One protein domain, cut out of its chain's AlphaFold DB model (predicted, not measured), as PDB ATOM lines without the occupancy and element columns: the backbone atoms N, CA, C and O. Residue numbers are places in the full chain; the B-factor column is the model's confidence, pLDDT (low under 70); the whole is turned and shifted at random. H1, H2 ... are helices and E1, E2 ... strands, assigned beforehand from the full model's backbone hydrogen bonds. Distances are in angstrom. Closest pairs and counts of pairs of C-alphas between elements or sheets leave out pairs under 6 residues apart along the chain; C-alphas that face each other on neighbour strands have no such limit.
ATOM      1  N   PRO A   2     150.958 215.759 165.937       55.91
ATOM      2  CA  PRO A   2     149.927 214.823 165.490       55.91
ATOM      3  C   PRO A   2     149.230 214.217 166.716       55.91
ATOM      4  O   PRO A   2     149.904 213.774 167.644       55.91
ATOM      5  N   GLN A   3     147.896 214.233 166.750       58.53
ATOM      6  CA  GLN A   3     147.121 213.589 167.813       58.53
ATOM      7  C   GLN A   3     147.097 212.066 167.599       58.53
ATOM      8  O   GLN A   3     146.639 211.587 166.568       58.53
ATOM      9  N   PHE A   4     147.581 211.319 168.594       55.62
ATOM     10  CA  PHE A   4     147.654 209.851 168.641       55.62
ATOM     11  C   PHE A   4     146.373 209.198 169.190       55.62
ATOM     12  O   PHE A   4     146.442 208.234 169.949       55.62
ATOM     13  N   TYR A   5     145.194 209.712 168.848       63.84
ATOM     14  CA  TYR A   5     143.951 209.054 169.249       63.84
ATOM     15  C   TYR A   5     143.399 208.284 168.061       63.84
ATOM     16  O   TYR A   5     142.910 208.871 167.097       63.84
ATOM     17  N   THR A   6     143.498 206.957 168.120       69.88
ATOM     18  CA  THR A   6     142.702 206.104 167.241       69.88
ATOM     19  C   THR A   6     141.226 206.386 167.526       69.88
ATOM     20  O   THR A   6     140.853 206.435 168.705       69.88
ATOM     21  N   PRO A   7     140.387 206.579 166.494       77.94
ATOM     22  CA  PRO A   7     138.953 206.713 166.685       77.94
ATOM     23  C   PRO A   7     138.420 205.525 167.496       77.94
ATOM     24  O   PRO A   7     138.978 204.425 167.392       77.94
ATOM     25  N   PRO A   8     137.368 205.721 168.312       75.12
ATOM     26  CA  PRO A   8     136.730 204.611 169.000       75.12
ATOM     27  C   PRO A   8     136.356 203.528 167.976       75.12
ATOM     28  O   PRO A   8     135.963 203.866 166.854       75.12
ATOM     29  N   PRO A   9     136.518 202.242 168.327       76.06
ATOM     30  CA  PRO A   9     136.212 201.153 167.413       76.06
ATOM     31  C   PRO A   9     134.753 201.252 166.973       76.06
ATOM     32  O   PRO A   9     133.869 201.535 167.781       76.06
ATOM     33  N   ASP A  10     134.518 201.028 165.684       80.88
ATOM     34  CA  ASP A  10     133.174 200.985 165.130       80.88
ATOM     35  C   ASP A  10     132.410 199.800 165.732       80.88
ATOM     36  O   ASP A  10     132.700 198.634 165.456       80.88
ATOM     37  N   LEU A  11     131.447 200.117 166.597       76.25
ATOM     38  CA  LEU A  11     130.631 199.125 167.280       76.25
ATOM     39  C   LEU A  11     129.452 198.630 166.424       76.25
ATOM     40  O   LEU A  11     128.762 197.708 166.850       76.25
ATOM     41  N   SER A  12     129.213 199.183 165.224       79.19
ATOM     42  CA  SER A  12     128.040 198.832 164.405       79.19
ATOM     43  C   SER A  12     128.063 197.396 163.878       79.19
ATOM     44  O   SER A  12     127.011 196.828 163.596       79.19
ATOM     45  N   ASN A  13     129.256 196.807 163.749       69.75
ATOM     46  CA  ASN A  13     129.458 195.433 163.276       69.75
ATOM     47  C   ASN A  13     129.574 194.412 164.408       69.75
ATOM     48  O   ASN A  13     129.706 193.218 164.139       69.75
ATOM     49  N   TYR A  14     129.538 194.851 165.668       61.03
ATOM     50  CA  TYR A  14     129.468 193.926 166.784       61.03
ATOM     51  C   TYR A  14     128.007 193.516 166.931       61.03
ATOM     52  O   TYR A  14     127.188 194.352 167.326       61.03
ATOM     53  N   PRO A  15     127.638 192.262 166.607       62.66
ATOM     54  CA  PRO A  15     126.283 191.810 166.845       62.66
ATOM     55  C   PRO A  15     125.997 192.018 168.328       62.66
ATOM     56  O   PRO A  15     126.711 191.488 169.184       62.66
ATOM     57  N   ILE A  16     124.964 192.805 168.634       63.53
ATOM     58  CA  ILE A  16     124.401 192.825 169.977       63.53
ATOM     59  C   ILE A  16     124.018 191.375 170.242       63.53
ATOM     60  O   ILE A  16     123.081 190.853 169.635       63.53
ATOM     61  N   LYS A  17     124.782 190.687 171.097       53.22
ATOM     62  CA  LYS A  17     124.367 189.381 171.587       53.22
ATOM     63  C   LYS A  17     123.048 189.612 172.313       53.22
ATOM     64  O   LYS A  17     123.026 190.159 173.408       53.22
ATOM     65  N   ALA A  18     121.952 189.208 171.679       52.34
ATOM     66  CA  ALA A  18     120.604 189.275 172.234       52.34
ATOM     67  C   ALA A  18     120.388 188.282 173.393       52.34
ATOM     68  O   ALA A  18     119.282 188.175 173.914       52.34
ATOM     69  N   GLU A  19     121.435 187.560 173.806       60.47
ATOM     70  CA  GLU A  19     121.475 186.765 175.030       60.47
ATOM     71  C   GLU A  19     121.449 187.714 176.237       60.47
ATOM     72  O   GLU A  19     122.459 187.972 176.891       60.47
ATOM     73  N   VAL A  20     120.277 188.285 176.513       65.94
ATOM     74  CA  VAL A  20     120.016 188.968 177.777       65.94
ATOM     75  C   VAL A  20     120.240 187.931 178.880       65.94
ATOM     76  O   VAL A  20     119.626 186.862 178.825       65.94
ATOM     77  N   PRO A  21     121.109 188.200 179.871       77.31
ATOM     78  CA  PRO A  21     121.284 187.289 180.988       77.31
ATOM     79  C   PRO A  21     119.924 187.014 181.630       77.31
ATOM     80  O   PRO A  21     119.215 187.947 182.009       77.31
ATOM     81  N   ASN A  22     119.541 185.742 181.733       90.50
ATOM     82  CA  ASN A  22     118.263 185.377 182.330       90.50
ATOM     83  C   ASN A  22     118.316 185.663 183.830       90.50
ATOM     84  O   ASN A  22     119.007 184.972 184.579       90.50
ATOM     85  N   PHE A  23     117.592 186.690 184.267       94.38
ATOM     86  CA  PHE A  23     117.467 187.017 185.678       94.38
ATOM     87  C   PHE A  23     116.256 186.324 186.289       94.38
ATOM     88  O   PHE A  23     115.166 186.316 185.715       94.38
ATOM     89  N   ILE A  24     116.425 185.801 187.498       94.31
ATOM     90  CA  ILE A  24     115.280 185.419 188.321       94.31
ATOM     91  C   ILE A  24     114.506 186.669 188.758       94.31
ATOM     92  O   ILE A  24     115.056 187.774 188.796       94.31
ATOM     93  N   ASN A  25     113.230 186.490 189.099       91.06
ATOM     94  CA  ASN A  25     112.359 187.562 189.593       91.06
ATOM     95  C   ASN A  25     112.353 188.822 188.694       91.06
ATOM     96  O   ASN A  25     112.368 189.953 189.180       91.06
ATOM     97  N   GLY A  26     112.451 188.635 187.371       88.38
ATOM     98  CA  GLY A  26     112.484 189.735 186.402       88.38
ATOM     99  C   GLY A  26     113.657 190.712 186.574       88.38
ATOM    100  O   GLY A  26     113.597 191.825 186.061       88.38
ATOM    101  N   GLY A  27     114.711 190.336 187.311       91.50
ATOM    102  CA  GLY A  27     115.862 191.203 187.580       91.50
ATOM    103  C   GLY A  27     115.658 192.229 188.695       91.50
ATOM    104  O   GLY A  27     116.504 193.113 188.850       91.50
ATOM    105  N   ALA A  28     114.584 192.126 189.483       94.50
ATOM    106  CA  ALA A  28     114.418 192.946 190.676       94.50
ATOM    107  C   ALA A  28     115.490 192.621 191.732       94.50
ATOM    108  O   ALA A  28     115.900 191.468 191.895       94.50
ATOM    109  N   PHE A  29     115.935 193.645 192.463       96.31
ATOM    110  CA  PHE A  29     116.804 193.450 193.622       96.31
ATOM    111  C   PHE A  29     116.055 192.735 194.745       96.31
ATOM    112  O   PHE A  29     114.881 193.000 194.998       96.31
ATOM    113  N   GLN A  30     116.763 191.858 195.446       96.38
ATOM    114  CA  GLN A  30     116.259 191.146 196.613       96.38
ATOM    115  C   GLN A  30     117.366 190.943 197.645       96.38
ATOM    116  O   GLN A  30     118.547 190.966 197.312       96.38
ATOM    117  N   THR A  31     116.997 190.704 198.898       97.00
ATOM    118  CA  THR A  31     117.985 190.309 199.916       97.00
ATOM    119  C   THR A  31     118.557 188.920 199.620       97.00
ATOM    120  O   THR A  31     117.853 188.080 199.050       97.00
ATOM    121  N   VAL A  32     119.778 188.635 200.073       96.44
ATOM    122  CA  VAL A  32     120.375 187.291 200.050       96.44
ATOM    123  C   VAL A  32     119.459 186.294 200.765       96.44
ATOM    124  O   VAL A  32     119.233 185.200 200.259       96.44
ATOM    125  N   ALA A  33     118.855 186.678 201.894       95.88
ATOM    126  CA  ALA A  33     117.909 185.820 202.610       95.88
ATOM    127  C   ALA A  33     116.696 185.439 201.740       95.88
ATOM    128  O   ALA A  33     116.363 184.261 201.618       95.88
ATOM    129  N   ASN A  34     116.073 186.422 201.079       96.44
ATOM    130  CA  ASN A  34     114.959 186.186 200.156       96.44
ATOM    131  C   ASN A  34     115.363 185.307 198.964       96.44
ATOM    132  O   ASN A  34     114.608 184.414 198.588       96.44
ATOM    133  N   LEU A  35     116.550 185.547 198.394       96.69
ATOM    134  CA  LEU A  35     117.105 184.731 197.315       96.69
ATOM    135  C   LEU A  35     117.186 183.260 197.735       96.69
ATOM    136  O   LEU A  35     116.651 182.396 197.049       96.69
ATOM    137  N   LEU A  36     117.826 182.984 198.872       95.62
ATOM    138  CA  LEU A  36     118.060 181.619 199.339       95.62
ATOM    139  C   LEU A  36     116.768 180.905 199.765       95.62
ATOM    140  O   LEU A  36     116.672 179.692 199.597       95.62
ATOM    141  N   ALA A  37     115.779 181.638 200.285       96.44
ATOM    142  CA  ALA A  37     114.509 181.071 200.735       96.44
ATOM    143  C   ALA A  37     113.532 180.778 199.584       96.44
ATOM    144  O   ALA A  37     112.930 179.708 199.546       96.44
ATOM    145  N   ASN A  38     113.371 181.719 198.649       96.88
ATOM    146  CA  ASN A  38     112.327 181.650 197.619       96.88
ATOM    147  C   ASN A  38     112.837 181.157 196.261       96.88
ATOM    148  O   ASN A  38     112.061 180.648 195.453       96.88
ATOM    149  N   PHE A  39     114.142 181.265 196.013       96.06
ATOM    150  CA  PHE A  39     114.792 180.786 194.796       96.06
ATOM    151  C   PHE A  39     116.008 179.919 195.158       96.06
ATOM    152  O   PHE A  39     117.140 180.251 194.785       96.06
ATOM    153  N   PRO A  40     115.812 178.814 195.907       96.06
ATOM    154  CA  PRO A  40     116.913 177.936 196.276       96.06
ATOM    155  C   PRO A  40     117.616 177.429 195.014       96.06
ATOM    156  O   PRO A  40     116.965 177.126 194.010       96.06
ATOM    157  N   ALA A  41     118.948 177.368 195.053       96.44
ATOM    158  CA  ALA A  41     119.742 176.955 193.902       96.44
ATOM    159  C   ALA A  41     119.300 175.561 193.429       96.44
ATOM    160  O   ALA A  41     119.252 174.609 194.208       96.44
ATOM    161  N   ALA A  42     118.944 175.453 192.152       96.81
ATOM    162  CA  ALA A  42     118.346 174.253 191.584       96.81
ATOM    163  C   ALA A  42     118.585 174.193 190.074       96.81
ATOM    164  O   ALA A  42     118.912 175.196 189.438       96.81
ATOM    165  N   VAL A  43     118.338 173.021 189.482       96.56
ATOM    166  CA  VAL A  43     118.500 172.781 188.038       96.56
ATOM    167  C   VAL A  43     117.764 173.804 187.168       96.56
ATOM    168  O   VAL A  43     118.324 174.263 186.177       96.56
ATOM    169  N   GLY A  44     116.556 174.219 187.566       94.56
ATOM    170  CA  GLY A  44     115.750 175.193 186.824       94.56
ATOM    171  C   GLY A  44     116.329 176.612 186.805       94.56
ATOM    172  O   GLY A  44     115.960 177.397 185.941       94.56
ATOM    173  N   TYR A  45     117.251 176.926 187.719       96.19
ATOM    174  CA  TYR A  45     117.911 178.229 187.798       96.19
ATOM    175  C   TYR A  45     119.353 178.200 187.295       96.19
ATOM    176  O   TYR A  45     120.007 179.238 187.284       96.19
ATOM    177  N   ARG A  46     119.877 177.045 186.868       95.06
ATOM    178  CA  ARG A  46     121.269 176.920 186.423       95.06
ATOM    179  C   ARG A  46     121.587 177.925 185.308       95.06
ATOM    180  O   ARG A  46     120.918 177.953 184.282       95.06
ATOM    181  N   GLY A  47     122.641 178.717 185.503       93.88
ATOM    182  CA  GLY A  47     123.068 179.763 184.569       93.88
ATOM    183  C   GLY A  47     122.234 181.047 184.629       93.88
ATOM    184  O   GLY A  47     122.553 182.002 183.924       93.88
ATOM    185  N   MET A  48     121.195 181.097 185.467       95.94
ATOM    186  CA  MET A  48     120.452 182.323 185.739       95.94
ATOM    187  C   MET A  48     121.174 183.187 186.770       95.94
ATOM    188  O   MET A  48     121.952 182.710 187.603       95.94
ATOM    189  N   TYR A  49     120.861 184.476 186.721       97.00
ATOM    190  CA  TYR A  49     121.436 185.498 187.577       97.00
ATOM    191  C   TYR A  49     120.413 186.036 188.575       97.00
ATOM    192  O   TYR A  49     119.221 186.137 188.287       97.00
ATOM    193  N   ALA A  50     120.895 186.453 189.738       97.12
ATOM    194  CA  ALA A  50     120.116 187.123 190.765       97.12
ATOM    195  C   ALA A  50     120.771 188.456 191.114       97.12
ATOM    196  O   ALA A  50     121.978 188.502 191.344       97.12
ATOM    197  N   ARG A  51     119.991 189.537 191.188       96.94
ATOM    198  CA  ARG A  51     120.472 190.806 191.749       96.94
ATOM    199  C   ARG A  51     120.200 190.821 193.243       96.94
ATOM    200  O   ARG A  51     119.051 190.667 193.653       96.94
ATOM    201  N   VAL A  52     121.241 191.013 194.042       97.31
ATOM    202  CA  VAL A  52     121.150 191.061 195.504       97.31
ATOM    203  C   VAL A  52     121.471 192.451 196.026       97.31
ATOM    204  O   VAL A  52     122.295 193.141 195.430       97.31
ATOM    205  N   SER A  53     120.795 192.883 197.092       96.81
ATOM    206  CA  SER A  53     120.911 194.248 197.626       96.81
ATOM    207  C   SER A  53     121.816 194.391 198.853       96.81
ATOM    208  O   SER A  53     122.176 195.505 199.219       96.81
ATOM    209  N   ASP A  54     122.137 193.285 199.511       96.38
ATOM    210  CA  ASP A  54     122.711 193.229 200.857       96.38
ATOM    211  C   ASP A  54     123.820 192.173 200.970       96.38
ATOM    212  O   ASP A  54     124.090 191.662 202.059       96.38
ATOM    213  N   LEU A  55     124.485 191.839 199.855       96.12
ATOM    214  CA  LEU A  55     125.626 190.931 199.914       96.12
ATOM    215  C   LEU A  55     126.674 191.533 200.854       96.12
ATOM    216  O   LEU A  55     127.009 192.713 200.755       96.12
ATOM    217  N   TRP A  56     127.159 190.738 201.802       95.06
ATOM    218  CA  TRP A  56     128.109 191.202 202.816       95.06
ATOM    219  C   TRP A  56     127.638 192.435 203.611       95.06
ATOM    220  O   TRP A  56     128.441 193.285 203.997       95.06
ATOM    221  N   GLY A  57     126.323 192.548 203.829       90.38
ATOM    222  CA  GLY A  57     125.674 193.567 204.655       90.38
ATOM    223  C   GLY A  57     125.015 194.698 203.864       90.38
ATOM    224  O   GLY A  57     123.911 195.111 204.207       90.38
ATOM    225  N   SER A  58     125.648 195.198 202.802       90.00
ATOM    226  CA  SER A  58     125.113 196.342 202.039       90.00
ATOM    227  C   SER A  58     125.551 196.398 200.574       90.00
ATOM    228  O   SER A  58     125.301 197.396 199.895       90.00
ATOM    229  N   VAL A  59     126.261 195.382 200.075       94.88
ATOM    230  CA  VAL A  59     126.777 195.397 198.706       94.88
ATOM    231  C   VAL A  59     125.687 194.947 197.747       94.88
ATOM    232  O   VAL A  59     125.230 193.803 197.770       94.88
ATOM    233  N   GLN A  60     125.324 195.851 196.844       95.56
ATOM    234  CA  GLN A  60     124.487 195.515 195.705       95.56
ATOM    235  C   GLN A  60     125.340 194.878 194.612       95.56
ATOM    236  O   GLN A  60     126.323 195.465 194.159       95.56
ATOM    237  N   THR A  61     124.996 193.664 194.194       95.31
ATOM    238  CA  THR A  61     125.744 192.951 193.151       95.31
ATOM    239  C   THR A  61     124.905 191.845 192.514       95.31
ATOM    240  O   THR A  61     123.705 191.724 192.763       95.31
ATOM    241  N   VAL A  62     125.537 191.045 191.660       95.88
ATOM    242  CA  VAL A  62     124.938 189.911 190.969       95.88
ATOM    243  C   VAL A  62     125.524 188.599 191.487       95.88
ATOM    244  O   VAL A  62     126.729 188.468 191.715       95.88
ATOM    245  N   MET A  63     124.653 187.608 191.632       97.00
ATOM    246  CA  MET A  63     124.998 186.210 191.859       97.00
ATOM    247  C   MET A  63     124.586 185.367 190.653       97.00
ATOM    248  O   MET A  63     123.643 185.722 189.949       97.00
ATOM    249  N   ILE A  64     125.270 184.249 190.431       96.69
ATOM    250  CA  ILE A  64     124.921 183.246 189.419       96.69
ATOM    251  C   ILE A  64     124.587 181.922 190.107       96.69
ATOM    252  O   ILE A  64     125.213 181.582 191.114       96.69
ATOM    253  N   CYS A  65     123.620 181.175 189.577       97.25
ATOM    254  CA  CYS A  65     123.389 179.798 190.002       97.25
ATOM    255  C   CYS A  65     124.258 178.852 189.169       97.25
ATOM    256  O   CYS A  65     124.103 178.751 187.950       97.25
ATOM    257  N   GLU A  66     125.140 178.117 189.831       96.06
ATOM    258  CA  GLU A  66     126.079 177.177 189.218       96.06
ATOM    259  C   GLU A  66     125.872 175.754 189.749       96.06
ATOM    260  O   GLU A  66     125.057 175.518 190.642       96.06
ATOM    261  N   TYR A  67     126.575 174.798 189.139       95.06
ATOM    262  CA  TYR A  67     126.562 173.381 189.489       95.06
ATOM    263  C   TYR A  67     127.995 172.852 189.460       95.06
ATOM    264  O   TYR A  67     128.688 173.044 188.461       95.06
ATOM    265  N   ASP A  68     128.437 172.182 190.521       90.81
ATOM    266  CA  ASP A  68     129.806 171.651 190.647       90.81
ATOM    267  C   ASP A  68     129.945 170.171 190.280       90.81
ATOM    268  O   ASP A  68     131.000 169.576 190.483       90.81
ATOM    269  N   GLY A  69     128.884 169.560 189.756       90.50
ATOM    270  CA  GLY A  69     128.834 168.116 189.543       90.50
ATOM    271  C   GLY A  69     128.083 167.360 190.637       90.50
ATOM    272  O   GLY A  69     127.691 166.225 190.379       90.50
ATOM    273  N   THR A  70     127.815 167.984 191.790       91.38
ATOM    274  CA  THR A  70     127.081 167.379 192.916       91.38
ATOM    275  C   THR A  70     125.900 168.236 193.369       91.38
ATOM    276  O   THR A  70     124.785 167.734 193.485       91.38
ATOM    277  N   ASN A  71     126.118 169.529 193.605       93.12
ATOM    278  CA  ASN A  71     125.137 170.447 194.170       93.12
ATOM    279  C   ASN A  71     125.004 171.716 193.328       93.12
ATOM    280  O   ASN A  71     125.951 172.173 192.684       93.12
ATOM    281  N   TYR A  72     123.811 172.306 193.372       96.25
ATOM    282  CA  TYR A  72     123.575 173.652 192.864       96.25
ATOM    283  C   TYR A  72     123.848 174.675 193.963       96.25
ATOM    284  O   TYR A  72     123.523 174.440 195.126       96.25
ATOM    285  N   TYR A  73     124.418 175.821 193.601       96.25
ATOM    286  CA  TYR A  73     124.719 176.892 194.550       96.25
ATOM    287  C   TYR A  73     124.636 178.265 193.896       96.25
ATOM    288  O   TYR A  73     124.824 178.419 192.689       96.25
ATOM    289  N   TRP A  74     124.394 179.276 194.726       96.81
ATOM    290  CA  TRP A  74     124.503 180.674 194.338       96.81
ATOM    291  C   TRP A  74     125.913 181.177 194.634       96.81
ATOM    292  O   TRP A  74     126.339 181.193 195.787       96.81
ATOM    293  N   ARG A  75     126.626 181.626 193.599       96.06
ATOM    294  CA  ARG A  75     127.962 182.214 193.722       96.06
ATOM    295  C   ARG A  75     127.925 183.708 193.396       96.06
ATOM    296  O   ARG A  75     127.408 184.081 192.339       96.06
ATOM    297  N   PRO A  76     128.486 184.583 194.247       96.25
ATOM    298  CA  PRO A  76     128.622 185.991 193.911       96.25
ATOM    299  C   PRO A  76     129.635 186.171 192.772       96.25
ATOM    300  O   PRO A  76     130.678 185.520 192.736       96.25
ATOM    301  N   GLN A  77     129.318 187.053 191.822       93.56
ATOM    302  CA  GLN A  77     130.238 187.392 190.728       93.56
ATOM    303  C   GLN A  77     131.352 188.331 191.185       93.56
ATOM    304  O   GLN A  77     132.458 188.293 190.656       93.56
ATOM    305  N   ARG A  78     131.065 189.150 192.198       90.44
ATOM    306  CA  ARG A  78     132.070 189.939 192.901       90.44
ATOM    307  C   ARG A  78     132.732 189.072 193.971       90.44
ATOM    308  O   ARG A  78     132.026 188.359 194.679       90.44
ATOM    309  N   THR A  79     134.052 189.155 194.119       86.25
ATOM    310  CA  THR A  79     134.829 188.399 195.129       86.25
ATOM    311  C   THR A  79     135.906 189.237 195.824       86.25
ATOM    312  O   THR A  79     136.643 188.718 196.654       86.25
TER     313      THR A  79
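This is residues 2 to 79 of the 171 residues of an uncharacterized protein of Agrobacterium genomosp. 5 str. CFBP 6626 (UniProt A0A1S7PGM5). A compact head, made of a three-stranded sheet with helix H2 packed on it near E1 and tiny H1 beside E1, bears a long tail, residues 2 to 20, that sticks out. The 78 printed residues, under half in named elements, run H1, H2, E1, E2, E3, class mixed; sheet E1-E2-E3 is a meander, each strand the antiparallel neighbour of the one before. The whole is only just extended, close to loose: radius of gyration of the C-alphas 17.5 A, spans 59 by 28 by 25 A.

Find C-alpha 59 at (126.777, 195.397, 198.706); from there E2, residues 59 to 67, runs 23.9 A. E1, residues 49 to 55, measures 14.1 A; E3, residues 72 to 76, 13.4 A, ends at (128.622, 185.991, 193.911). H2, residues 32 to 38, measures 10.1 A; H1, residues 24 to 27, 5.9 A.

Inner strand E2 forms hairpins with E1 (N 50 and O 63, 2.9 A) and E3 (N 64 and O 75, 2.9 A), both within hydrogen-bond range. H2 stands up from the sheet, height 8.4 A; its closest C-alphas to E1 are Val 32 and Val 52, 6.0 A. H1 is at the sheet's level, height 1.4 A; its closest C-alphas to E1 are Ile 24 and Ala 50, 5.7 A. Every O i to N i+4 pair in H2 is within range; H1 is too short for one.

The printed part has no cut; no link is long. Residues 2 to 6 and 13 to 20 have pLDDT under 70.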